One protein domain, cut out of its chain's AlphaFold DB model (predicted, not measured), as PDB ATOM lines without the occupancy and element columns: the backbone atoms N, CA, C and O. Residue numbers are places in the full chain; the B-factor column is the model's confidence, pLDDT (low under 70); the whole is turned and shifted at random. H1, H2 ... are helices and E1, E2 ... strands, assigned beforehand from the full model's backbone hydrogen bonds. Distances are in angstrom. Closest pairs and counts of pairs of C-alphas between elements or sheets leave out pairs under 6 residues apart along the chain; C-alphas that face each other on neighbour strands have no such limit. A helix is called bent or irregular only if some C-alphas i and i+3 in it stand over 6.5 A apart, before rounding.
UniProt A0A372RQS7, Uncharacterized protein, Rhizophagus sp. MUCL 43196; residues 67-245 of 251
ATOM      1  N   SER A  67     -45.845 -35.885  39.297       85.88
ATOM      2  CA  SER A  67     -44.423 -36.220  39.324       85.88
ATOM      3  C   SER A  67     -43.889 -36.532  37.928       85.88
ATOM      4  O   SER A  67     -44.489 -37.300  37.175       85.88
ATOM      5  N   LEU A  68     -42.743 -35.944  37.596       86.12
ATOM      6  CA  LEU A  68     -42.015 -36.151  36.353       86.12
ATOM      7  C   LEU A  68     -40.558 -36.489  36.667       86.12
ATOM      8  O   LEU A  68     -39.852 -35.715  37.312       86.12
ATOM      9  N   GLN A  69     -40.099 -37.637  36.178       86.00
ATOM     10  CA  GLN A  69     -38.717 -38.083  36.314       86.00
ATOM     11  C   GLN A  69     -38.111 -38.258  34.924       86.00
ATOM     12  O   GLN A  69     -38.651 -38.984  34.092       86.00
ATOM     13  N   LEU A  70     -37.001 -37.574  34.665       83.25
ATOM     14  CA  LEU A  70     -36.270 -37.625  33.404       83.25
ATOM     15  C   LEU A  70     -34.814 -37.970  33.707       83.25
ATOM     16  O   LEU A  70     -34.081 -37.167  34.283       83.25
ATOM     17  N   GLY A  71     -34.411 -39.180  33.330       81.69
ATOM     18  CA  GLY A  71     -33.049 -39.687  33.473       81.69
ATOM     19  C   GLY A  71     -32.418 -39.931  32.108       81.69
ATOM     20  O   GLY A  71     -33.088 -40.475  31.234       81.69
ATOM     21  N   ASN A  72     -31.150 -39.560  31.910       79.25
ATOM     22  CA  ASN A  72     -30.417 -39.814  30.656       79.25
ATOM     23  C   ASN A  72     -31.083 -39.227  29.398       79.25
ATOM     24  O   ASN A  72     -30.973 -39.771  28.299       79.25
ATOM     25  N   VAL A  73     -31.771 -38.092  29.553       74.31
ATOM     26  CA  VAL A  73     -32.423 -37.380  28.450       74.31
ATOM     27  C   VAL A  73     -31.670 -36.089  28.155       74.31
ATOM     28  O   VAL A  73     -31.347 -35.310  29.054       74.31
ATOM     29  N   LYS A  74     -31.416 -35.825  26.871       77.19
ATOM     30  CA  LYS A  74     -31.011 -34.493  26.421       77.19
ATOM     31  C   LYS A  74     -32.240 -33.586  26.444       77.19
ATOM     32  O   LYS A  74     -33.166 -33.790  25.664       77.19
ATOM     33  N   ILE A  75     -32.243 -32.599  27.332       76.44
ATOM     34  CA  ILE A  75     -33.327 -31.621  27.440       76.44
ATOM     35  C   ILE A  75     -32.957 -30.437  26.559       76.44
ATOM     36  O   ILE A  75     -32.181 -29.564  26.952       76.44
ATOM     37  N   ASP A  76     -33.481 -30.452  25.336       74.69
ATOM     38  CA  ASP A  76     -33.394 -29.316  24.427       74.69
ATOM     39  C   ASP A  76     -34.410 -28.219  24.788       74.69
ATOM     40  O   ASP A  76     -35.256 -28.373  25.674       74.69
ATOM     41  N   CYS A  77     -34.333 -27.087  24.087       71.94
ATOM     42  CA  CYS A  77     -35.210 -25.945  24.328       71.94
ATOM     43  C   CYS A  77     -36.704 -26.260  24.129       71.94
ATOM     44  O   CYS A  77     -37.542 -25.625  24.767       71.94
ATOM     45  N   ALA A  78     -37.060 -27.213  23.261       77.31
ATOM     46  CA  ALA A  78     -38.456 -27.547  23.001       77.31
ATOM     47  C   ALA A  78     -39.038 -28.372  24.154       77.31
ATOM     48  O   ALA A  78     -40.103 -28.037  24.680       77.31
ATOM     49  N   LEU A  79     -38.312 -29.401  24.602       78.31
ATOM     50  CA  LEU A  79     -38.695 -30.195  25.767       78.31
ATOM     51  C   LEU A  79     -38.720 -29.334  27.037       78.31
ATOM     52  O   LEU A  79     -39.660 -29.417  27.823       78.31
ATOM     53  N   ALA A  80     -37.740 -28.445  27.195       78.00
ATOM     54  CA  ALA A  80     -37.698 -27.452  28.262       78.00
ATOM     55  C   ALA A  80     -38.978 -26.611  28.346       78.00
ATOM     56  O   ALA A  80     -39.578 -26.496  29.413       78.00
ATOM     57  N   GLN A  81     -39.414 -26.041  27.219       78.44
ATOM     58  CA  GLN A  81     -40.626 -25.222  27.153       78.44
ATOM     59  C   GLN A  81     -41.888 -26.030  27.462       78.44
ATOM     60  O   GLN A  81     -42.793 -25.523  28.124       78.44
ATOM     61  N   GLN A  82     -41.948 -27.288  27.020       80.81
ATOM     62  CA  GLN A  82     -43.068 -28.174  27.338       80.81
ATOM     63  C   GLN A  82     -43.143 -28.482  28.832       80.81
ATOM     64  O   GLN A  82     -44.225 -28.403  29.411       80.81
ATOM     65  N   ILE A  83     -42.002 -28.784  29.460       80.94
ATOM     66  CA  ILE A  83     -41.923 -28.994  30.907       80.94
ATOM     67  C   ILE A  83     -42.348 -27.712  31.626       80.94
ATOM     68  O   ILE A  83     -43.235 -27.776  32.465       80.94
ATOM     69  N   ALA A  84     -41.797 -26.553  31.254       81.12
ATOM     70  CA  ALA A  84     -42.115 -25.258  31.859       81.12
ATOM     71  C   ALA A  84     -43.612 -24.909  31.804       81.12
ATOM     72  O   ALA A  84     -44.161 -24.364  32.759       81.12
ATOM     73  N   GLY A  85     -44.273 -25.227  30.687       81.75
ATOM     74  CA  GLY A  85     -45.702 -24.987  30.486       81.75
ATOM     75  C   GLY A  85     -46.621 -25.975  31.210       81.75
ATOM     76  O   GLY A  85     -47.842 -25.818  31.156       81.75
ATOM     77  N   SER A  86     -46.073 -26.999  31.870       81.69
ATOM     78  CA  SER A  86     -46.863 -28.018  32.552       81.69
ATOM     79  C   SER A  86     -47.216 -27.603  33.977       81.69
ATOM     80  O   SER A  86     -46.498 -27.888  34.931       81.69
ATOM     81  N   TYR A  87     -48.381 -26.976  34.145       79.00
ATOM     82  CA  TYR A  87     -48.883 -26.559  35.461       79.00
ATOM     83  C   TYR A  87     -49.210 -27.722  36.410       79.00
ATOM     84  O   TYR A  87     -49.387 -27.504  37.607       79.00
ATOM     85  N   GLN A  88     -49.299 -28.954  35.907       83.25
ATOM     86  CA  GLN A  88     -49.636 -30.120  36.726       83.25
ATOM     87  C   GLN A  88     -48.421 -30.710  37.449       83.25
ATOM     88  O   GLN A  88     -48.590 -31.365  38.475       83.25
ATOM     89  N   VAL A  89     -47.204 -30.460  36.955       86.44
ATOM     90  CA  VAL A  89     -45.981 -31.035  37.527       86.44
ATOM     91  C   VAL A  89     -45.599 -30.289  38.805       86.44
ATOM     92  O   VAL A  89     -45.234 -29.117  38.777       86.44
ATOM     93  N   LYS A  90     -45.650 -31.006  39.926       91.62
ATOM     94  CA  LYS A  90     -45.258 -30.554  41.266       91.62
ATOM     95  C   LYS A  90     -43.900 -31.101  41.697       91.62
ATOM     96  O   LYS A  90     -43.176 -30.434  42.428       91.62
ATOM     97  N   TYR A  91     -43.538 -32.293  41.237       91.94
ATOM     98  CA  TYR A  91     -42.292 -32.968  41.582       91.94
ATOM     99  C   TYR A  91     -41.513 -33.228  40.300       91.94
ATOM    100  O   TYR A  91     -41.977 -33.972  39.438       91.94
ATOM    101  N   LEU A  92     -40.339 -32.622  40.161       90.50
ATOM    102  CA  LEU A  92     -39.488 -32.783  38.986       90.50
ATOM    103  C   LEU A  92     -38.139 -33.353  39.402       90.50
ATOM    104  O   LEU A  92     -37.471 -32.815  40.283       90.50
ATOM    105  N   SER A  93     -37.731 -34.424  38.735       89.31
ATOM    106  CA  SER A  93     -36.450 -35.073  38.962       89.31
ATOM    107  C   SER A  93     -35.702 -35.205  37.647       89.31
ATOM    108  O   SER A  93     -36.177 -35.870  36.731       89.31
ATOM    109  N   LEU A  94     -34.540 -34.573  37.553       87.12
ATOM    110  CA  LEU A  94     -33.700 -34.550  36.363       87.12
ATOM    111  C   LEU A  94     -32.344 -35.165  36.712       87.12
ATOM    112  O   LEU A  94     -31.623 -34.603  37.533       87.12
ATOM    113  N   TRP A  95     -32.007 -36.297  36.097       83.12
ATOM    114  CA  TRP A  95     -30.784 -37.055  36.386       83.12
ATOM    115  C   TRP A  95     -29.989 -37.305  35.113       83.12
ATOM    116  O   TRP A  95     -30.556 -37.700  34.093       83.12
ATOM    117  N   GLN A  96     -28.673 -37.112  35.169       72.44
ATOM    118  CA  GLN A  96     -27.765 -37.367  34.046       72.44
ATOM    119  C   GLN A  96     -28.214 -36.667  32.743       72.44
ATOM    120  O   GLN A  96     -27.960 -37.127  31.630       72.44
ATOM    121  N   GLY A  97     -28.925 -35.545  32.883       65.81
ATOM    122  CA  GLY A  97     -29.481 -34.794  31.768       65.81
ATOM    123  C   GLY A  97     -28.472 -33.800  31.212       65.81
ATOM    124  O   GLY A  97     -27.815 -33.079  31.964       65.81
ATOM    125  N   TYR A  98     -28.390 -33.714  29.884       65.38
ATOM    126  CA  TYR A  98     -27.726 -32.594  29.219       65.38
ATOM    127  C   TYR A  98     -28.746 -31.490  29.020       65.38
ATOM    128  O   TYR A  98     -29.630 -31.601  28.168       65.38
ATOM    129  N   ILE A  99     -28.623 -30.440  29.820       66.25
ATOM    130  CA  ILE A  99     -29.533 -29.305  29.789       66.25
ATOM    131  C   ILE A  99     -28.854 -28.150  29.061       66.25
ATOM    132  O   ILE A  99     -27.778 -27.702  29.452       66.25
ATOM    133  N   SER A 100     -29.472 -27.654  27.990       57.62
ATOM    134  CA  SER A 100     -29.079 -26.361  27.431       57.62
ATOM    135  C   SER A 100     -29.536 -25.241  28.366       57.62
ATOM    136  O   SER A 100     -30.669 -25.252  28.842       57.62
ATOM    137  N   TRP A 101     -28.642 -24.291  28.628       56.94
ATOM    138  CA  TRP A 101     -28.837 -23.151  29.521       56.94
ATOM    139  C   TRP A 101     -30.215 -22.488  29.420       56.94
ATOM    140  O   TRP A 101     -30.733 -22.264  28.330       56.94
ATOM    141  N   GLY A 102     -30.746 -22.083  30.575       59.41
ATOM    142  CA  GLY A 102     -31.909 -21.203  30.651       59.41
ATOM    143  C   GLY A 102     -33.260 -21.895  30.810       59.41
ATOM    144  O   GLY A 102     -34.267 -21.353  30.358       59.41
ATOM    145  N   LEU A 103     -33.304 -23.058  31.469       66.44
ATOM    146  CA  LEU A 103     -34.571 -23.697  31.808       66.44
ATOM    147  C   LEU A 103     -35.427 -22.816  32.720       66.44
ATOM    148  O   LEU A 103     -34.996 -22.367  33.784       66.44
ATOM    149  N   SER A 104     -36.678 -22.652  32.313       77.69
ATOM    150  CA  SER A 104     -37.769 -22.345  33.224       77.69
ATOM    151  C   SER A 104     -38.428 -23.662  33.621       77.69
ATOM    152  O   SER A 104     -38.623 -24.537  32.782       77.69
ATOM    153  N   PHE A 105     -38.766 -23.811  34.893       84.75
ATOM    154  CA  PHE A 105     -39.573 -24.924  35.384       84.75
ATOM    155  C   PHE A 105     -41.028 -24.461  35.583       84.75
ATOM    156  O   PHE A 105     -41.296 -23.255  35.543       84.75
ATOM    157  N   PRO A 106     -41.980 -25.383  35.797       85.81
ATOM    158  CA  PRO A 106     -43.323 -25.025  36.236       85.81
ATOM    159  C   PRO A 106     -43.305 -24.138  37.480       85.81
ATOM    160  O   PRO A 106     -42.580 -24.403  38.437       85.81
ATOM    161  N   THR A 107     -44.151 -23.112  37.518       88.88
ATOM    162  CA  THR A 107     -44.331 -22.286  38.727       88.88
ATOM    163  C   THR A 107     -45.079 -23.023  39.840       88.88
ATOM    164  O   THR A 107     -45.000 -22.617  40.999       88.88
ATOM    165  N   SER A 108     -45.772 -24.113  39.500       90.88
ATOM    166  CA  SER A 108     -46.443 -25.024  40.431       90.88
ATOM    167  C   SER A 108     -45.502 -26.020  41.116       90.88
ATOM    168  O   SER A 108     -45.962 -26.829  41.920       90.88
ATOM    169  N   LEU A 109     -44.205 -25.978  40.801       92.81
ATOM    170  CA  LEU A 109     -43.230 -26.932  41.305       92.81
ATOM    171  C   LEU A 109     -43.053 -26.799  42.823       92.81
ATOM    172  O   LEU A 109     -42.723 -25.728  43.327       92.81
ATOM    173  N   GLU A 110     -43.240 -27.908  43.530       95.81
ATOM    174  CA  GLU A 110     -43.074 -28.047  44.979       95.81
ATOM    175  C   GLU A 110     -41.720 -28.679  45.335       95.81
ATOM    176  O   GLU A 110     -41.124 -28.337  46.358       95.81
ATOM    177  N   SER A 111     -41.202 -29.556  44.466       95.56
ATOM    178  CA  SER A 111     -39.912 -30.223  44.644       95.56
ATOM    179  C   SER A 111     -39.125 -30.326  43.344       95.56
ATOM    180  O   SER A 111     -39.654 -30.768  42.321       95.56
ATOM    181  N   LEU A 112     -37.831 -30.024  43.418       93.81
ATOM    182  CA  LEU A 112     -36.881 -30.179  42.323       93.81
ATOM    183  C   LEU A 112     -35.677 -30.996  42.781       93.81
ATOM    184  O   LEU A 112     -35.019 -30.644  43.758       93.81
ATOM    185  N   THR A 113     -35.362 -32.053  42.044       92.12
ATOM    186  CA  THR A 113     -34.067 -32.734  42.114       92.12
ATOM    187  C   THR A 113     -33.350 -32.553  40.792       92.12
ATOM    188  O   THR A 113     -33.900 -32.890  39.742       92.12
ATOM    189  N   TYR A 114     -32.138 -32.013  40.844       89.94
ATOM    190  CA  TYR A 114     -31.320 -31.767  39.670       89.94
ATOM    191  C   TYR A 114     -29.904 -32.309  39.858       89.94
ATOM    192  O   TYR A 114     -29.139 -31.805  40.675       89.94
ATOM    193  N   ASN A 115     -29.586 -33.325  39.062       87.94
ATOM    194  CA  ASN A 115     -28.283 -33.962  38.942       87.94
ATOM    195  C   ASN A 115     -27.900 -33.947  37.443       87.94
ATOM    196  O   ASN A 115     -28.428 -34.753  36.665       87.94
ATOM    197  N   PRO A 116     -27.074 -32.994  36.977       82.19
ATOM    198  CA  PRO A 116     -26.599 -32.968  35.605       82.19
ATOM    199  C   PRO A 116     -25.534 -34.045  35.379       82.19
ATOM    200  O   PRO A 116     -24.752 -34.373  36.261       82.19
ATOM    201  N   SER A 117     -25.432 -34.553  34.150       73.56
ATOM    202  CA  SER A 117     -24.403 -35.545  33.789       73.56
ATOM    203  C   SER A 117     -22.972 -34.997  33.785       73.56
ATOM    204  O   SER A 117     -22.026 -35.775  33.670       73.56
ATOM    205  N   CYS A 118     -22.784 -33.675  33.861       67.56
ATOM    206  CA  CYS A 118     -21.473 -33.045  33.814       67.56
ATOM    207  C   CYS A 118     -21.192 -32.159  35.035       67.56
ATOM    208  O   CYS A 118     -21.813 -31.111  35.232       67.56
ATOM    209  N   TYR A 119     -20.145 -32.525  35.780       59.78
ATOM    210  CA  TYR A 119     -19.459 -31.628  36.706       59.78
ATOM    211  C   TYR A 119     -18.991 -30.405  35.908       59.78
ATOM    212  O   TYR A 119     -18.292 -30.579  34.908       59.78
ATOM    213  N   LYS A 120     -19.395 -29.194  36.326       66.56
ATOM    214  CA  LYS A 120     -19.261 -27.865  35.652       66.56
ATOM    215  C   LYS A 120     -20.568 -27.217  35.201       66.56
ATOM    216  O   LYS A 120     -20.531 -26.125  34.632       66.56
ATOM    217  N   HIS A 121     -21.722 -27.809  35.493       73.06
ATOM    218  CA  HIS A 121     -22.981 -27.104  35.279       73.06
ATOM    219  C   HIS A 121     -23.170 -25.974  36.303       73.06
ATOM    220  O   HIS A 121     -22.829 -26.126  37.477       73.06
ATOM    221  N   TYR A 122     -23.729 -24.846  35.865       75.69
ATOM    222  CA  TYR A 122     -24.142 -23.767  36.758       75.69
ATOM    223  C   TYR A 122     -25.652 -23.837  36.902       75.69
ATOM    224  O   TYR A 122     -26.382 -23.839  35.908       75.69
ATOM    225  N   PHE A 123     -26.135 -23.862  38.135       79.50
ATOM    226  CA  PHE A 123     -27.566 -23.830  38.374       79.50
ATOM    227  C   PHE A 123     -28.060 -22.388  38.445       79.50
ATOM    228  O   PHE A 123     -27.624 -21.614  39.299       79.50
ATOM    229  N   MET A 124     -28.984 -22.027  37.553       77.06
ATOM    230  CA  MET A 124     -29.629 -20.717  37.551       77.06
ATOM    231  C   MET A 124     -31.144 -20.857  37.471       77.06
ATOM    232  O   MET A 124     -31.676 -21.590  36.641       77.06
ATOM    233  N   LEU A 125     -31.829 -20.103  38.326       82.69
ATOM    234  CA  LEU A 125     -33.278 -19.972  38.328       82.69
ATOM    235  C   LEU A 125     -33.652 -18.667  37.621       82.69
ATOM    236  O   LEU A 125     -33.464 -17.576  38.159       82.69
ATOM    237  N   ASN A 126     -34.199 -18.787  36.412       81.88
ATOM    238  CA  ASN A 126     -34.587 -17.632  35.595       81.88
ATOM    239  C   ASN A 126     -35.969 -17.063  35.954       81.88
ATOM    240  O   ASN A 126     -36.342 -15.992  35.485       81.88
ATOM    241  N   SER A 127     -36.736 -17.779  36.771       87.88
ATOM    242  CA  SER A 127     -38.096 -17.432  37.190       87.88
ATOM    243  C   SER A 127     -38.247 -17.606  38.696       87.88
ATOM    244  O   SER A 127     -37.374 -18.175  39.349       87.88
ATOM    245  N   THR A 128     -39.339 -17.084  39.248       91.88
ATOM    246  CA  THR A 128     -39.705 -17.290  40.653       91.88
ATOM    247  C   THR A 128     -40.565 -18.547  40.781       91.88
ATOM    248  O   THR A 128     -41.499 -18.744  40.006       91.88
ATOM    249  N   TYR A 129     -40.262 -19.367  41.781       93.50
ATOM    250  CA  TYR A 129     -40.901 -20.639  42.106       93.50
ATOM    251  C   TYR A 129     -41.524 -20.539  43.503       93.50
ATOM    252  O   TYR A 129     -40.912 -20.946  44.493       93.50
ATOM    253  N   PRO A 130     -42.720 -19.935  43.612       94.12
ATOM    254  CA  PRO A 130     -43.306 -19.563  44.899       94.12
ATOM    255  C   PRO A 130     -43.721 -20.763  45.756       94.12
ATOM    256  O   PRO A 130     -43.880 -20.601  46.959       94.12
ATOM    257  N   LEU A 131     -43.902 -21.941  45.152       95.88
ATOM    258  CA  LEU A 131     -44.309 -23.164  45.847       95.88
ATOM    259  C   LEU A 131     -43.147 -24.128  46.109       95.88
ATOM    260  O   LEU A 131     -43.351 -25.146  46.769       95.88
ATOM    261  N   LEU A 132     -41.938 -23.826  45.621       96.38
ATOM    262  CA  LEU A 132     -40.807 -24.738  45.740       96.38
ATOM    263  C   LEU A 132     -40.330 -24.783  47.191       96.38
ATOM    264  O   LEU A 132     -39.735 -23.831  47.692       96.38
ATOM    265  N   THR A 133     -40.581 -25.914  47.840       97.62
ATOM    266  CA  THR A 133     -40.248 -26.161  49.246       97.62
ATOM    267  C   THR A 133     -39.021 -27.052  49.388       97.62
ATOM    268  O   THR A 133     -38.283 -26.915  50.364       97.62
ATOM    269  N   HIS A 134     -38.763 -27.910  48.394       97.75
ATOM    270  CA  HIS A 134     -37.674 -28.881  48.405       97.75
ATOM    271  C   HIS A 134     -36.775 -28.714  47.178       97.75
ATOM    272  O   HIS A 134     -37.233 -28.795  46.036       97.75
ATOM    273  N   LEU A 135     -35.479 -28.519  47.415       95.75
ATOM    274  CA  LEU A 135     -34.472 -28.428  46.365       95.75
ATOM    275  C   LEU A 135     -33.310 -29.371  46.666       95.75
ATOM    276  O   LEU A 135     -32.694 -29.297  47.730       95.75
ATOM    277  N   VAL A 136     -33.006 -30.237  45.707       93.81
ATOM    278  CA  VAL A 136     -31.842 -31.117  45.720       93.81
ATOM    279  C   VAL A 136     -30.986 -30.794  44.507       93.81
ATOM    280  O   VAL A 136     -31.461 -30.899  43.376       93.81
ATOM    281  N   LEU A 137     -29.739 -30.403  44.748       90.44
ATOM    282  CA  LEU A 137     -28.733 -30.185  43.715       90.44
ATOM    283  C   LEU A 137     -27.582 -31.152  43.949       90.44
ATOM    284  O   LEU A 137     -27.101 -31.265  45.073       90.44
ATOM    285  N   ASP A 138     -27.153 -31.819  42.891       88.44
ATOM    286  CA  ASP A 138     -26.080 -32.807  42.920       88.44
ATOM    287  C   ASP A 138     -25.168 -32.585  41.711       88.44
ATOM    288  O   ASP A 138     -25.682 -32.314  40.628       88.44
ATOM    289  N   GLY A 139     -23.845 -32.623  41.875       82.94
ATOM    290  CA  GLY A 139     -22.884 -32.505  40.769       82.94
ATOM    291  C   GLY A 139     -22.839 -31.124  40.098       82.94
ATOM    292  O   GLY A 139     -22.550 -31.003  38.902       82.94
ATOM    293  N   ILE A 140     -23.162 -30.055  40.834       81.00
ATOM    294  CA  ILE A 140     -23.246 -28.687  40.290       81.00
ATOM    295  C   ILE A 140     -22.000 -27.898  40.668       81.00
ATOM    296  O   ILE A 140     -21.657 -27.788  41.832       81.00
ATOM    297  N   ALA A 141     -21.321 -27.273  39.707       77.88
ATOM    298  CA  ALA A 141     -20.074 -26.570  40.020       77.88
ATOM    299  C   ALA A 141     -20.282 -25.209  40.686       77.88
ATOM    300  O   ALA A 141     -19.438 -24.766  41.462       77.88
ATOM    301  N   VAL A 142     -21.374 -24.522  40.344       77.06
ATOM    302  CA  VAL A 142     -21.660 -23.179  40.852       77.06
ATOM    303  C   VAL A 142     -23.134 -23.054  41.182       77.06
ATOM    304  O   VAL A 142     -24.003 -23.270  40.330       77.06
ATOM    305  N   VAL A 143     -23.404 -22.627  42.413       79.88
ATOM    306  CA  VAL A 143     -24.747 -22.297  42.880       79.88
ATOM    307  C   VAL A 143     -24.731 -20.909  43.502       79.88
ATOM    308  O   VAL A 143     -23.890 -20.578  44.339       79.88
ATOM    309  N   ASN A 144     -25.695 -20.089  43.096       84.44
ATOM    310  CA  ASN A 144     -25.887 -18.760  43.651       84.44
ATOM    311  C   ASN A 144     -27.001 -18.783  44.710       84.44
ATOM    312  O   ASN A 144     -28.187 -18.773  44.373       84.44
ATOM    313  N   MET A 145     -26.614 -18.779  45.989       86.44
ATOM    314  CA  MET A 145     -27.560 -18.793  47.113       86.44
ATOM    315  C   MET A 145     -28.489 -17.576  47.135       86.44
ATOM    316  O   MET A 145     -29.662 -17.731  47.455       86.44
ATOM    317  N   HIS A 146     -28.009 -16.397  46.721       87.56
ATOM    318  CA  HIS A 146     -28.848 -15.201  46.605       87.56
ATOM    319  C   HIS A 146     -29.973 -15.414  45.586       87.56
ATOM    320  O   HIS A 146     -31.133 -15.095  45.832       87.56
ATOM    321  N   THR A 147     -29.651 -16.022  44.439       88.06
ATOM    322  CA  THR A 147     -30.656 -16.348  43.422       88.06
ATOM    323  C   THR A 147     -31.660 -17.376  43.936       88.06
ATOM    324  O   THR A 147     -32.851 -17.202  43.700       88.06
ATOM    325  N   ILE A 148     -31.218 -18.411  44.658       91.19
ATOM    326  CA  ILE A 148     -32.138 -19.384  45.268       91.19
ATOM    327  C   ILE A 148     -33.068 -18.684  46.262       91.19
ATOM    328  O   ILE A 148     -34.281 -18.829  46.145       91.19
ATOM    329  N   ALA A 149     -32.539 -17.867  47.173       91.69
ATOM    330  CA  ALA A 149     -33.346 -17.153  48.159       91.69
ATOM    331  C   ALA A 149     -34.368 -16.202  47.512       91.69
ATOM    332  O   ALA A 149     -35.535 -16.182  47.897       91.69
ATOM    333  N   ALA A 150     -33.963 -15.459  46.479       92.38
ATOM    334  CA  ALA A 150     -34.841 -14.526  45.777       92.38
ATOM    335  C   ALA A 150     -35.928 -15.220  44.936       92.38
ATOM    336  O   ALA A 150     -36.991 -14.644  44.694       92.38
ATOM    337  N   ARG A 151     -35.657 -16.432  44.435       93.12
ATOM    338  CA  ARG A 151     -36.556 -17.148  43.518       93.12
ATOM    339  C   ARG A 151     -37.377 -18.238  44.191       93.12
ATOM    340  O   ARG A 151     -38.411 -18.590  43.638       93.12
ATOM    341  N   CYS A 152     -36.980 -18.737  45.352       94.75
ATOM    342  CA  CYS A 152     -37.658 -19.815  46.068       94.75
ATOM    343  C   CYS A 152     -38.053 -19.339  47.475       94.75
ATOM    344  O   CYS A 152     -37.480 -19.802  48.462       94.75
ATOM    345  N   PRO A 153     -39.016 -18.405  47.592       94.94
ATOM    346  CA  PRO A 153     -39.356 -17.788  48.874       94.94
ATOM    347  C   PRO A 153     -39.956 -18.771  49.889       94.94
ATOM    348  O   PRO A 153     -39.938 -18.481  51.073       94.94
ATOM    349  N   ALA A 154     -40.476 -19.918  49.442       96.19
ATOM    350  CA  ALA A 154     -41.047 -20.957  50.301       96.19
ATOM    351  C   ALA A 154     -40.075 -22.121  50.589       96.19
ATOM    352  O   ALA A 154     -40.505 -23.172  51.067       96.19
ATOM    353  N   LEU A 155     -38.782 -21.980  50.269       97.62
ATOM    354  CA  LEU A 155     -37.827 -23.078  50.398       97.62
ATOM    355  C   LEU A 155     -37.582 -23.431  51.872       97.62
ATOM    356  O   LEU A 155     -37.053 -22.627  52.636       97.62
ATOM    357  N   THR A 156     -37.912 -24.667  52.244       98.19
ATOM    358  CA  THR A 156     -37.774 -25.180  53.618       98.19
ATOM    359  C   THR A 156     -36.743 -26.301  53.732       98.19
ATOM    360  O   THR A 156     -36.212 -26.520  54.822       98.19
ATOM    361  N   SER A 157     -36.412 -26.972  52.624       98.25
ATOM    362  CA  SER A 157     -35.429 -28.054  52.561       98.25
ATOM    363  C   SER A 157     -34.464 -27.855  51.395       98.25
ATOM    364  O   SER A 157     -34.879 -27.809  50.234       98.25
ATOM    365  N   LEU A 158     -33.167 -27.841  51.700       96.38
ATOM    366  CA  LEU A 158     -32.090 -27.739  50.718       96.38
ATOM    367  C   LEU A 158     -31.080 -28.868  50.930       96.38
ATOM    368  O   LEU A 158     -30.542 -29.031  52.026       96.38
ATOM    369  N   LYS A 159     -30.808 -29.628  49.870       94.44
ATOM    370  CA  LYS A 159     -29.763 -30.653  49.850       94.44
ATOM    371  C   LYS A 159     -28.787 -30.364  48.724       94.44
ATOM    372  O   LYS A 159     -29.205 -30.115  47.594       94.44
ATOM    373  N   LEU A 160     -27.508 -30.372  49.054       90.69
ATOM    374  CA  LEU A 160     -26.420 -30.020  48.159       90.69
ATOM    375  C   LEU A 160     -25.387 -31.141  48.201       90.69
ATOM    376  O   LEU A 160     -24.814 -31.399  49.259       90.69
ATOM    377  N   PHE A 161     -25.178 -31.793  47.065       87.56
ATOM    378  CA  PHE A 161     -24.251 -32.903  46.902       87.56
ATOM    379  C   PHE A 161     -23.214 -32.575  45.838       87.56
ATOM    380  O   PHE A 161     -23.559 -31.978  44.821       87.56
ATOM    381  N   ASP A 162     -21.959 -32.947  46.098       80.75
ATOM    382  CA  ASP A 162     -20.842 -32.822  45.151       80.75
ATOM    383  C   ASP A 162     -20.852 -31.476  44.411       80.75
ATOM    384  O   ASP A 162     -20.970 -31.365  43.184       80.75
ATOM    385  N   ILE A 163     -20.877 -30.411  45.213       74.94
ATOM    386  CA  ILE A 163     -20.886 -29.065  44.674       74.94
ATOM    387  C   ILE A 163     -19.447 -28.575  44.548       74.94
ATOM    388  O   ILE A 163     -18.683 -28.614  45.509       74.94
ATOM    389  N   GLY A 164     -19.116 -28.034  43.375       65.50
ATOM    390  CA  GLY A 164     -17.808 -27.444  43.104       65.50
ATOM    391  C   GLY A 164     -17.424 -26.265  44.015       65.50
ATOM    392  O   GLY A 164     -18.239 -25.668  44.720       65.50
ATOM    393  N   GLU A 165     -16.144 -25.891  43.932       55.84
ATOM    394  CA  GLU A 165     -15.438 -24.965  44.839       55.84
ATOM    395  C   GLU A 165     -16.050 -23.553  44.972       55.84
ATOM    396  O   GLU A 165     -15.751 -22.828  45.921       55.84
ATOM    397  N   VAL A 166     -16.926 -23.124  44.054       52.44
ATOM    398  CA  VAL A 166     -17.487 -21.758  44.031       52.44
ATOM    399  C   VAL A 166     -18.846 -21.694  44.740       52.44
ATOM    400  O   VAL A 166     -19.806 -21.091  44.253       52.44
ATOM    401  N   MET A 167     -18.937 -22.292  45.926       63.31
ATOM    402  CA  MET A 167     -20.074 -22.097  46.823       63.31
ATOM    403  C   MET A 167     -19.884 -20.859  47.690       63.31
ATOM    404  O   MET A 167     -19.114 -20.833  48.651       63.31
ATOM    405  N   ARG A 168     -20.639 -19.801  47.389       62.97
ATOM    406  CA  ARG A 168     -20.690 -18.612  48.247       62.97
ATOM    407  C   ARG A 168     -21.787 -18.773  49.298       62.97
ATOM    408  O   ARG A 168     -22.900 -18.284  49.120       62.97
ATOM    409  N   PHE A 169     -21.429 -19.340  50.451       71.44
ATOM    410  CA  PHE A 169     -22.266 -19.340  51.667       71.44
ATOM    411  C   PHE A 169     -22.592 -17.933  52.199       71.44
ATOM    412  O   PHE A 169     -23.325 -17.794  53.174       71.44
ATOM    413  N   ALA A 170     -22.066 -16.865  51.590       70.75
ATOM    414  CA  ALA A 170     -22.308 -15.494  52.025       70.75
ATOM    415  C   ALA A 170     -23.789 -15.110  52.084       70.75
ATOM    416  O   ALA A 170     -24.169 -14.367  52.982       70.75
ATOM    417  N   CYS A 171     -24.604 -15.669  51.192       82.62
ATOM    418  CA  CYS A 171     -26.033 -15.381  51.105       82.62
ATOM    419  C   CYS A 171     -26.910 -16.490  51.702       82.62
ATOM    420  O   CYS A 171     -28.121 -16.461  51.517       82.62
ATOM    421  N   ILE A 172     -26.343 -17.476  52.414       88.50
ATOM    422  CA  ILE A 172     -27.161 -18.553  52.995       88.50
ATOM    423  C   ILE A 172     -28.166 -18.013  54.023       88.50
ATOM    424  O   ILE A 172     -29.272 -18.528  54.125       88.50
ATOM    425  N   SER A 173     -27.822 -16.920  54.709       88.56
ATOM    426  CA  SER A 173     -28.684 -16.208  55.660       88.56
ATOM    427  C   SER A 173     -29.993 -15.689  55.054       88.56
ATOM    428  O   SER A 173     -30.933 -15.370  55.784       88.56
ATOM    429  N   GLU A 174     -30.071 -15.590  53.727       91.94
ATOM    430  CA  GLU A 174     -31.267 -15.154  53.012       91.94
ATOM    431  C   GLU A 174     -32.322 -16.267  52.898       91.94
ATOM    432  O   GLU A 174     -33.496 -15.965  52.689       91.94
ATOM    433  N   LEU A 175     -31.950 -17.536  53.116       93.44
ATOM    434  CA  LEU A 175     -32.862 -18.688  53.158       93.44
ATOM    435  C   LEU A 175     -33.586 -18.765  54.515       93.44
ATOM    436  O   LEU A 175     -33.405 -19.694  55.299       93.44
ATOM    437  N   ARG A 176     -34.387 -17.739  54.818       90.75
ATOM    438  CA  ARG A 176     -34.958 -17.496  56.157       90.75
ATOM    439  C   ARG A 176     -35.865 -18.611  56.666       90.75
ATOM    440  O   ARG A 176     -35.903 -18.839  57.873       90.75
ATOM    441  N   ASP A 177     -36.560 -19.301  55.771       95.50
ATOM    442  CA  ASP A 177     -37.530 -20.344  56.117       95.50
ATOM    443  C   ASP A 177     -36.938 -21.759  56.061       95.50
ATOM    444  O   ASP A 177     -37.646 -22.746  56.263       95.50
ATOM    445  N   LEU A 178     -35.622 -21.874  55.845       97.81
ATOM    446  CA  LEU A 178     -34.953 -23.162  55.773       97.81
ATOM    447  C   LEU A 178     -34.988 -23.875  57.132       97.81
ATOM    448  O   LEU A 178     -34.501 -23.366  58.142       97.81
ATOM    449  N   THR A 179     -35.546 -25.082  57.133       98.25
ATOM    450  CA  THR A 179     -35.657 -25.970  58.301       98.25
ATOM    451  C   THR A 179     -34.720 -27.172  58.201       98.25
ATOM    452  O   THR A 179     -34.273 -27.678  59.229       98.25
ATOM    453  N   MET A 180     -34.353 -27.577  56.981       98.31
ATOM    454  CA  MET A 180     -33.436 -28.681  56.713       98.31
ATOM    455  C   MET A 180     -32.333 -28.257  55.745       98.31
ATOM    456  O   MET A 180     -32.608 -27.744  54.657       98.31
ATOM    457  N   LEU A 181     -31.092 -28.539  56.132       95.94
ATOM    458  CA  LEU A 181     -29.910 -28.359  55.303       95.94
ATOM    459  C   LEU A 181     -29.066 -29.633  55.333       95.94
ATOM    460  O   LEU A 181     -28.631 -30.062  56.402       95.94
ATOM    461  N   LEU A 182     -28.828 -30.207  54.155       94.31
ATOM    462  CA  LEU A 182     -27.888 -31.310  53.963       94.31
ATOM    463  C   LEU A 182     -26.777 -30.877  53.011       94.31
ATOM    464  O   LEU A 182     -27.059 -30.389  51.915       94.31
ATOM    465  N   LEU A 183     -25.531 -31.068  53.433       89.62
ATOM    466  CA  LEU A 183     -24.330 -30.723  52.683       89.62
ATOM    467  C   LEU A 183     -23.421 -31.949  52.565       89.62
ATOM    468  O   LEU A 183     -22.950 -32.449  53.579       89.62
ATOM    469  N   LEU A 184     -23.137 -32.389  51.343       86.69
ATOM    470  CA  LEU A 184     -22.008 -33.263  51.032       86.69
ATOM    471  C   LEU A 184     -20.974 -32.422  50.281       86.69
ATOM    472  O   LEU A 184     -21.215 -32.026  49.138       86.69
ATOM    473  N   ILE A 185     -19.870 -32.101  50.949       81.06
ATOM    474  CA  ILE A 185     -18.859 -31.150  50.466       81.06
ATOM    475  C   ILE A 185     -17.445 -31.688  50.676       81.06
ATOM    476  O   ILE A 185     -17.217 -32.536  51.536       81.06
ATOM    477  N   ASP A 186     -16.483 -31.163  49.921       78.12
ATOM    478  CA  ASP A 186     -15.076 -31.556  50.047       78.12
ATOM    479  C   ASP A 186     -14.488 -31.203  51.418       78.12
ATOM    480  O   ASP A 186     -13.857 -32.046  52.051       78.12
ATOM    481  N   ASP A 187     -14.712 -29.968  51.878       77.00
ATOM    482  CA  ASP A 187     -14.179 -29.441  53.136       77.00
ATOM    483  C   ASP A 187     -15.133 -28.403  53.752       77.00
ATOM    484  O   ASP A 187     -15.856 -27.690  53.049       77.00
ATOM    485  N   MET A 188     -15.120 -28.303  55.082       79.38
ATOM    486  CA  MET A 188     -15.895 -27.352  55.872       79.38
ATOM    487  C   MET A 188     -14.967 -26.459  56.698       79.38
ATOM    488  O   MET A 188     -14.124 -26.929  57.452       79.38
ATOM    489  N   SER A 189     -15.192 -25.146  56.655       80.88
ATOM    490  CA  SER A 189     -14.512 -24.200  57.546       80.88
ATOM    491  C   SER A 189     -15.417 -23.771  58.703       80.88
ATOM    492  O   SER A 189     -16.647 -23.734  58.586       80.88
ATOM    493  N   VAL A 190     -14.810 -23.350  59.817       82.38
ATOM    494  CA  VAL A 190     -15.541 -22.744  60.946       82.38
ATOM    495  C   VAL A 190     -16.314 -21.493  60.501       82.38
ATOM    496  O   VAL A 190     -17.413 -21.234  60.993       82.38
ATOM    497  N   ASP A 191     -15.799 -20.740  59.527       83.81
ATOM    498  CA  ASP A 191     -16.489 -19.571  58.977       83.81
ATOM    499  C   ASP A 191     -17.763 -19.942  58.210       83.81
ATOM    500  O   ASP A 191     -18.753 -19.208  58.272       83.81
ATOM    501  N   TYR A 192     -17.784 -21.082  57.514       84.19
ATOM    502  CA  TYR A 192     -19.005 -21.582  56.879       84.19
ATOM    503  C   TYR A 192     -20.039 -22.013  57.918       84.19
ATOM    504  O   TYR A 192     -21.197 -21.597  57.819       84.19
ATOM    505  N   LEU A 193     -19.626 -22.733  58.964       86.69
ATOM    506  CA  LEU A 193     -20.520 -23.056  60.078       86.69
ATOM    507  C   LEU A 193     -21.105 -21.802  60.741       86.69
ATOM    508  O   LEU A 193     -22.312 -21.733  60.968       86.69
ATOM    509  N   ARG A 194     -20.287 -20.773  60.997       88.94
ATOM    510  CA  ARG A 194     -20.758 -19.491  61.555       88.94
ATOM    511  C   ARG A 194     -21.764 -18.779  60.654       88.94
ATOM    512  O   ARG A 194     -22.604 -18.036  61.145       88.94
ATOM    513  N   ARG A 195     -21.719 -18.983  59.336       89.81
ATOM    514  CA  ARG A 195     -22.760 -18.456  58.438       89.81
ATOM    515  C   ARG A 195     -24.053 -19.252  58.564       89.81
ATOM    516  O   ARG A 195     -25.121 -18.646  58.570       89.81
ATOM    517  N   ILE A 196     -23.978 -20.571  58.734       91.25
ATOM    518  CA  ILE A 196     -25.153 -21.433  58.952       91.25
ATOM    519  C   ILE A 196     -25.918 -21.028  60.222       91.25
ATOM    520  O   ILE A 196     -27.144 -21.088  60.223       91.25
ATOM    521  N   THR A 197     -25.255 -20.500  61.261       91.81
ATOM    522  CA  THR A 197     -25.951 -20.045  62.485       91.81
ATOM    523  C   THR A 197     -26.917 -18.878  62.264       91.81
ATOM    524  O   THR A 197     -27.733 -18.587  63.137       91.81
ATOM    525  N   SER A 198     -26.860 -18.208  61.108       92.38
ATOM    526  CA  SER A 198     -27.847 -17.192  60.719       92.38
ATOM    527  C   SER A 198     -29.211 -17.776  60.317       92.38
ATOM    528  O   SER A 198     -30.208 -17.052  60.315       92.38
ATOM    529  N   LEU A 199     -29.280 -19.079  60.024       94.31
ATOM    530  CA  LEU A 199     -30.510 -19.796  59.693       94.31
ATOM    531  C   LEU A 199     -31.333 -20.047  60.962       94.31
ATOM    532  O   LEU A 199     -31.307 -21.122  61.561       94.31
ATOM    533  N   SER A 200     -32.073 -19.026  61.391       93.00
ATOM    534  CA  SER A 200     -32.804 -19.027  62.667       93.00
ATOM    535  C   SER A 200     -33.900 -20.098  62.773       93.00
ATOM    536  O   SER A 200     -34.298 -20.451  63.887       93.00
ATOM    537  N   ASN A 201     -34.369 -20.619  61.636       96.69
ATOM    538  CA  ASN A 201     -35.405 -21.645  61.535       96.69
ATOM    539  C   ASN A 201     -34.876 -23.073  61.347       96.69
ATOM    540  O   ASN A 201     -35.684 -24.002  61.368       96.69
ATOM    541  N   LEU A 202     -33.558 -23.264  61.231       97.69
ATOM    542  CA  LEU A 202     -32.977 -24.574  60.956       97.69
ATOM    543  C   LEU A 202     -33.203 -25.540  62.127       97.69
ATOM    544  O   LEU A 202     -32.891 -25.223  63.277       97.69
ATOM    545  N   GLN A 203     -33.734 -26.718  61.813       97.94
ATOM    546  CA  GLN A 203     -34.030 -27.809  62.746       97.94
ATOM    547  C   GLN A 203     -33.098 -28.999  62.529       97.94
ATOM    548  O   GLN A 203     -32.676 -29.632  63.496       97.94
ATOM    549  N   THR A 204     -32.729 -29.250  61.273       97.69
ATOM    550  CA  THR A 204     -31.849 -30.350  60.878       97.69
ATOM    551  C   THR A 204     -30.655 -29.828  60.091       97.69
ATOM    552  O   THR A 204     -30.821 -29.162  59.064       97.69
ATOM    553  N   LEU A 205     -29.458 -30.173  60.562       95.12
ATOM    554  CA  LEU A 205     -28.193 -29.943  59.877       95.12
ATOM    555  C   LEU A 205     -27.455 -31.275  59.715       95.12
ATOM    556  O   LEU A 205     -27.059 -31.892  60.703       95.12
ATOM    557  N   ASP A 206     -27.256 -31.695  58.472       92.44
ATOM    558  CA  ASP A 206     -26.461 -32.873  58.129       92.44
ATOM    559  C   ASP A 206     -25.308 -32.449  57.219       92.44
ATOM    560  O   ASP A 206     -25.525 -31.870  56.156       92.44
ATOM    561  N   ILE A 207     -24.079 -32.671  57.673       88.62
ATOM    562  CA  ILE A 207     -22.868 -32.327  56.935       88.62
ATOM    563  C   ILE A 207     -22.009 -33.580  56.822       88.62
ATOM    564  O   ILE A 207     -21.630 -34.186  57.827       88.62
ATOM    565  N   GLU A 208     -21.656 -33.919  55.593       86.06
ATOM    566  CA  GLU A 208     -20.710 -34.964  55.244       86.06
ATOM    567  C   GLU A 208     -19.539 -34.337  54.482       86.06
ATOM    568  O   GLU A 208     -19.721 -33.682  53.456       86.06
ATOM    569  N   MET A 209     -18.340 -34.494  55.034       81.62
ATOM    570  CA  MET A 209     -17.090 -33.960  54.499       81.62
ATOM    571  C   MET A 209     -16.309 -35.094  53.838       81.62
ATOM    572  O   MET A 209     -16.122 -36.151  54.449       81.62
ATOM    573  N   GLN A 210     -15.871 -34.892  52.595       75.19
ATOM    574  CA  GLN A 210     -15.179 -35.934  51.832       75.19
ATOM    575  C   GLN A 210     -13.678 -36.021  52.122       75.19
ATOM    576  O   GLN A 210     -13.104 -37.090  51.930       75.19
ATOM    577  N   ARG A 211     -13.045 -34.939  52.586       71.81
ATOM    578  CA  ARG A 211     -11.627 -34.923  52.977       71.81
ATOM    579  C   ARG A 211     -11.467 -34.731  54.475       71.81
ATOM    580  O   ARG A 211     -12.397 -34.280  55.141       71.81
ATOM    581  N   ASP A 212     -10.258 -35.010  54.959       64.94
ATOM    582  CA  ASP A 212      -9.809 -34.644  56.300       64.94
ATOM    583  C   ASP A 212      -9.992 -33.144  56.528       64.94
ATOM    584  O   ASP A 212      -9.161 -32.314  56.153       64.94
ATOM    585  N   SER A 213     -11.110 -32.803  57.156       60.56
ATOM    586  CA  SER A 213     -11.329 -31.469  57.677       60.56
ATOM    587  C   SER A 213     -10.679 -31.400  59.061       60.56
ATOM    588  O   SER A 213     -10.802 -32.347  59.849       60.56
ATOM    589  N   PRO A 214      -9.962 -30.314  59.402       63.44
ATOM    590  CA  PRO A 214      -9.459 -30.126  60.757       63.44
ATOM    591  C   PRO A 214     -10.606 -30.230  61.768       63.44
ATOM    592  O   PRO A 214     -11.762 -29.974  61.433       63.44
ATOM    593  N   VAL A 215     -10.288 -30.571  63.024       67.06
ATOM    594  CA  VAL A 215     -11.282 -30.637  64.108       67.06
ATOM    595  C   VAL A 215     -12.146 -29.375  64.086       67.06
ATOM    596  O   VAL A 215     -11.683 -28.270  64.378       67.06
ATOM    597  N   LEU A 216     -13.406 -29.557  63.701       76.56
ATOM    598  CA  LEU A 216     -14.308 -28.462  63.410       76.56
ATOM    599  C   LEU A 216     -14.927 -27.965  64.719       76.56
ATOM    600  O   LEU A 216     -15.682 -28.687  65.377       76.56
ATOM    601  N   ASP A 217     -14.619 -26.728  65.113       83.19
ATOM    602  CA  ASP A 217     -15.266 -26.116  66.273       83.19
ATOM    603  C   ASP A 217     -16.736 -25.792  65.964       83.19
ATOM    604  O   ASP A 217     -17.081 -24.799  65.318       83.19
ATOM    605  N   ILE A 218     -17.616 -26.651  66.472       87.19
ATOM    606  CA  ILE A 218     -19.067 -26.559  66.307       87.19
ATOM    607  C   ILE A 218     -19.743 -25.765  67.432       87.19
ATOM    608  O   ILE A 218     -20.973 -25.721  67.498       87.19
ATOM    609  N   SER A 219     -18.975 -25.135  68.329       88.75
ATOM    610  CA  SER A 219     -19.507 -24.350  69.451       88.75
ATOM    611  C   SER A 219     -20.485 -23.263  68.998       88.75
ATOM    612  O   SER A 219     -21.476 -23.002  69.684       88.75
ATOM    613  N   CYS A 220     -20.282 -22.696  67.804       89.62
ATOM    614  CA  CYS A 220     -21.174 -21.707  67.203       89.62
ATOM    615  C   CYS A 220     -22.623 -22.214  67.029       89.62
ATOM    616  O   CYS A 220     -23.564 -21.441  67.227       89.62
ATOM    617  N   LEU A 221     -22.826 -23.513  66.772       91.56
ATOM    618  CA  LEU A 221     -24.153 -24.121  66.601       91.56
ATOM    619  C   LEU A 221     -24.978 -24.134  67.897       91.56
ATOM    620  O   LEU A 221     -26.206 -24.201  67.844       91.56
ATOM    621  N   SER A 222     -24.340 -24.015  69.069       89.44
ATOM    622  CA  SER A 222     -25.042 -23.957  70.364       89.44
ATOM    623  C   SER A 222     -26.031 -22.787  70.462       89.44
ATOM    624  O   SER A 222     -27.032 -22.879  71.178       89.44
ATOM    625  N   THR A 223     -25.798 -21.721  69.690       92.25
ATOM    626  CA  THR A 223     -26.659 -20.529  69.622       92.25
ATOM    627  C   THR A 223     -27.985 -20.778  68.896       92.25
ATOM    628  O   THR A 223     -28.950 -20.031  69.082       92.25
ATOM    629  N   MET A 224     -28.076 -21.850  68.101       94.62
ATOM    630  CA  MET A 224     -29.249 -22.166  67.294       94.62
ATOM    631  C   MET A 224     -30.330 -22.816  68.165       94.62
ATOM    632  O   MET A 224     -30.230 -23.969  68.593       94.62
ATOM    633  N   LYS A 225     -31.386 -22.053  68.462       94.00
ATOM    634  CA  LYS A 225     -32.447 -22.470  69.394       94.00
ATOM    635  C   LYS A 225     -33.331 -23.593  68.850       94.00
ATOM    636  O   LYS A 225     -33.754 -24.430  69.638       94.00
ATOM    637  N   LYS A 226     -33.588 -23.606  67.538       96.69
ATOM    638  CA  LYS A 226     -34.477 -24.572  66.870       96.69
ATOM    639  C   LYS A 226     -33.766 -25.820  66.341       96.69
ATOM    640  O   LYS A 226     -34.448 -26.772  65.993       96.69
ATOM    641  N   LEU A 227     -32.433 -25.825  66.320       96.75
ATOM    642  CA  LEU A 227     -31.636 -26.946  65.830       96.75
ATOM    643  C   LEU A 227     -31.735 -28.122  66.812       96.75
ATOM    644  O   LEU A 227     -31.262 -28.020  67.949       96.75
ATOM    645  N   THR A 228     -32.371 -29.210  66.379       95.75
ATOM    646  CA  THR A 228     -32.607 -30.430  67.169       95.75
ATOM    647  C   THR A 228     -31.710 -31.579  66.728       95.75
ATOM    648  O   THR A 228     -31.237 -32.344  67.573       95.75
ATOM    649  N   ASP A 229     -31.426 -31.652  65.428       94.88
ATOM    650  CA  ASP A 229     -30.733 -32.768  64.799       94.88
ATOM    651  C   ASP A 229     -29.470 -32.276  64.095       94.88
ATOM    652  O   ASP A 229     -29.525 -31.451  63.181       94.88
ATOM    653  N   ILE A 230     -28.324 -32.777  64.559       92.56
ATOM    654  CA  ILE A 230     -27.004 -32.444  64.028       92.56
ATOM    655  C   ILE A 230     -26.257 -33.740  63.745       92.56
ATOM    656  O   ILE A 230     -25.966 -34.516  64.662       92.56
ATOM    657  N   THR A 231     -25.905 -33.931  62.479       89.75
ATOM    658  CA  THR A 231     -25.058 -35.028  62.017       89.75
ATOM    659  C   THR A 231     -23.848 -34.431  61.319       89.75
ATOM    660  O   THR A 231     -23.997 -33.670  60.369       89.75
ATOM    661  N   LEU A 232     -22.649 -34.761  61.797       85.00
ATOM    662  CA  LEU A 232     -21.382 -34.356  61.188       85.00
ATOM    663  C   LEU A 232     -20.565 -35.617  60.905       85.00
ATOM    664  O   LEU A 232     -20.344 -36.425  61.814       85.00
ATOM    665  N   ARG A 233     -20.164 -35.806  59.648       80.94
ATOM    666  CA  ARG A 233     -19.460 -36.993  59.144       80.94
ATOM    667  C   ARG A 233     -18.221 -36.572  58.351       80.94
ATOM    668  O   ARG A 233     -18.272 -35.574  57.641       80.94
ATOM    669  N   CYS A 234     -17.134 -37.328  58.480       74.56
ATOM    670  CA  CYS A 234     -15.893 -37.180  57.712       74.56
ATOM    671  C   CYS A 234     -15.513 -38.555  57.148       74.56
ATOM    672  O   CYS A 234     -15.692 -39.556  57.849       74.56
ATOM    673  N   ASN A 235     -15.065 -38.614  55.892       60.59
ATOM    674  CA  ASN A 235     -15.016 -39.864  55.126       60.59
ATOM    675  C   ASN A 235     -13.791 -40.765  55.378       60.59
ATOM    676  O   ASN A 235     -13.720 -41.840  54.790       60.59
ATOM    677  N   GLU A 236     -12.876 -40.416  56.289       52.66
ATOM    678  CA  GLU A 236     -11.820 -41.336  56.730       52.66
ATOM    679  C   GLU A 236     -11.965 -41.696  58.220       52.66
ATOM    680  O   GLU A 236     -12.113 -40.855  59.100       52.66
ATOM    681  N   GLU A 237     -12.026 -43.009  58.455       44.94
ATOM    682  CA  GLU A 237     -11.950 -43.729  59.729       44.94
ATOM    683  C   GLU A 237     -12.607 -43.092  60.977       44.94
ATOM    684  O   GLU A 237     -11.980 -42.469  61.826       44.94
ATOM    685  N   ARG A 238     -13.884 -43.447  61.185       43.44
ATOM    686  CA  ARG A 238     -14.517 -43.637  62.510       43.44
ATOM    687  C   ARG A 238     -14.272 -42.533  63.554       43.44
ATOM    688  O   ARG A 238     -13.762 -42.820  64.634       43.44
ATOM    689  N   GLN A 239     -14.813 -41.336  63.349       42.66
ATOM    690  CA  GLN A 239     -15.270 -40.517  64.480       42.66
ATOM    691  C   GLN A 239     -16.649 -39.923  64.191       42.66
ATOM    692  O   GLN A 239     -16.794 -38.883  63.555       42.66
ATOM    693  N   TRP A 240     -17.694 -40.608  64.663       44.00
ATOM    694  CA  TRP A 240     -19.050 -40.068  64.656       44.00
ATOM    695  C   TRP A 240     -19.209 -39.112  65.839       44.00
ATOM    696  O   TRP A 240     -19.149 -39.540  66.992       44.00
ATOM    697  N   ILE A 241     -19.479 -37.832  65.579       53.25
ATOM    698  CA  ILE A 241     -20.050 -36.944  66.596       53.25
ATOM    699  C   ILE A 241     -21.537 -36.805  66.286       53.25
ATOM    700  O   ILE A 241     -21.976 -35.863  65.633       53.25
ATOM    701  N   THR A 242     -22.337 -37.759  66.759       45.22
ATOM    702  CA  THR A 242     -23.793 -37.601  66.794       45.22
ATOM    703  C   THR A 242     -24.160 -36.956  68.126       45.22
ATOM    704  O   THR A 242     -24.148 -37.612  69.167       45.22
ATOM    705  N   LYS A 243     -24.472 -35.656  68.126       51.19
ATOM    706  CA  LYS A 243     -25.023 -34.973  69.306       51.19
ATOM    707  C   LYS A 243     -26.494 -34.667  69.061       51.19
ATOM    708  O   LYS A 243     -26.824 -33.712  68.368       51.19
ATOM    709  N   LYS A 244     -27.384 -35.450  69.679       45.25
ATOM    710  CA  LYS A 244     -28.782 -35.038  69.856       45.25
ATOM    711  C   LYS A 244     -28.838 -33.969  70.936       45.25
ATOM    712  O   LYS A 244     -28.360 -34.191  72.050       45.25
ATOM    713  N   LYS A 245     -29.427 -32.815  70.628       45.72
ATOM    714  CA  LYS A 245     -29.683 -31.782  71.631       45.72
ATOM    715  C   LYS A 245     -30.853 -32.246  72.499       45.72
ATOM    716  O   LYS A 245     -32.008 -32.104  72.116       45.72
TER     717      LYS A 245
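What this domain is: This is residues 67 to 245 of the 251 residues of an uncharacterized protein of Rhizophagus sp. MUCL 43196 (UniProt A0A372RQS7). The chain is wound in stacked turns as a short arc of a solenoid: eight parallel strands, one beside the next, make a curled wall, and short helices stand across from it. H2, H3, H4 and H5 make a row, H1 sits by itself near the E1 end, and the small pair E4 and E6 follows the C-terminal ends of E3 and E5. The printed part has 179 residues, with elements in the order E1 H1 E2 E3 E4 E5 E6 H2 E7 H3 E8 H4 E9 H5 E10; the class is mixed, and under half of the residues, 88, are in named elements. The whole is compact, with a radius of gyration of the C-alphas of 16.8 A, but elongated, spanning 50 by 31 by 25 A.

Where its parts are: E1, residues 67 to 71, begins at C-alpha 67 (-44.423, -36.220, 39.324). H1 is residues 77 to 84, 10.2 A long. E2, residues 91 to 99, 17.8 A, bends by 98 degrees at residue 96. Then come E3, 111 to 116, 16.3 A; E4, 121 to 123; E5, 134 to 138; E6, 140 to 143; H2, 145 to 151; and E7, 157 to 161. H3, 169 to 174, is irregular, with C-alphas 170 and 173 7.4 A apart. E8, 180 to 185, is 16.1 A, H4 is 190 to 196, E9, 204 to 209, is 16.5 A, and H5 is 219 to 223. E10, 229 to 234, 17.0 A, ends at C-alpha 234 (-15.893, -37.180, 57.712).

How they stand to each other: The sheet runs E1 E2 E3 E5 E7 E8 E9 E10, parallel throughout; from edge to edge the way across it turns by 72 degrees. Within hydrogen-bond range are N 68 and O 91 of E1 and E2, 2.8 A; N 94 and O 113 of E2 and E3, 2.8 A; N 114 and O 136 of E3 and E5, 2.8 A; N 161 and O 137 of E7 and E5, 2.8 A; N 160 and O 182 of E7 and E8, 2.9 A; N 183 and O 206 of E8 and E9, 2.8 A; and N 209 and O 233 of E9 and E10, 2.8 A. E4 and E6 are parallel neighbours, with N 141 and O 121 at 2.9 A. E1, H1, E2; E7, H3, E8; E8, H4, E9; and E9, H5, E10 are strand-helix-strand units, two parallel neighbour strands with a helix between, each with a right-handed crossover. H2 and H3 touch at a shallow tilt of 31 degrees, the same way, the closest C-alphas being those of His 146 and Cys 171, 5.3 A. H3 and H4 touch at a shallow tilt of 22 degrees, the same way, Phe 169 and Tyr 192 having the closest C-alphas, 6.5 A. H4 and H5 touch, closest at the C-alphas of Arg 194 and Cys 220, 6.1 A. H1 and H2 are apart. Every O i to N i+4 pair is within hydrogen-bond range in H1, H2 and H4; in H3 0 of 2 are, with 2 of 3 O i to N i+3 pairs, and in H5 0 of 1, with 2 of 2.

The domain as a whole: The C-alphas of Ala 78 and Ser 219 are the two farthest apart, 50.3 A. The printed part has no cut. The link from E2 to E3, 11 residues, is long. The mean pLDDT of the printed part is 82.1, and 30 residues are under 70, among them 97 to 103 and 235 to 245.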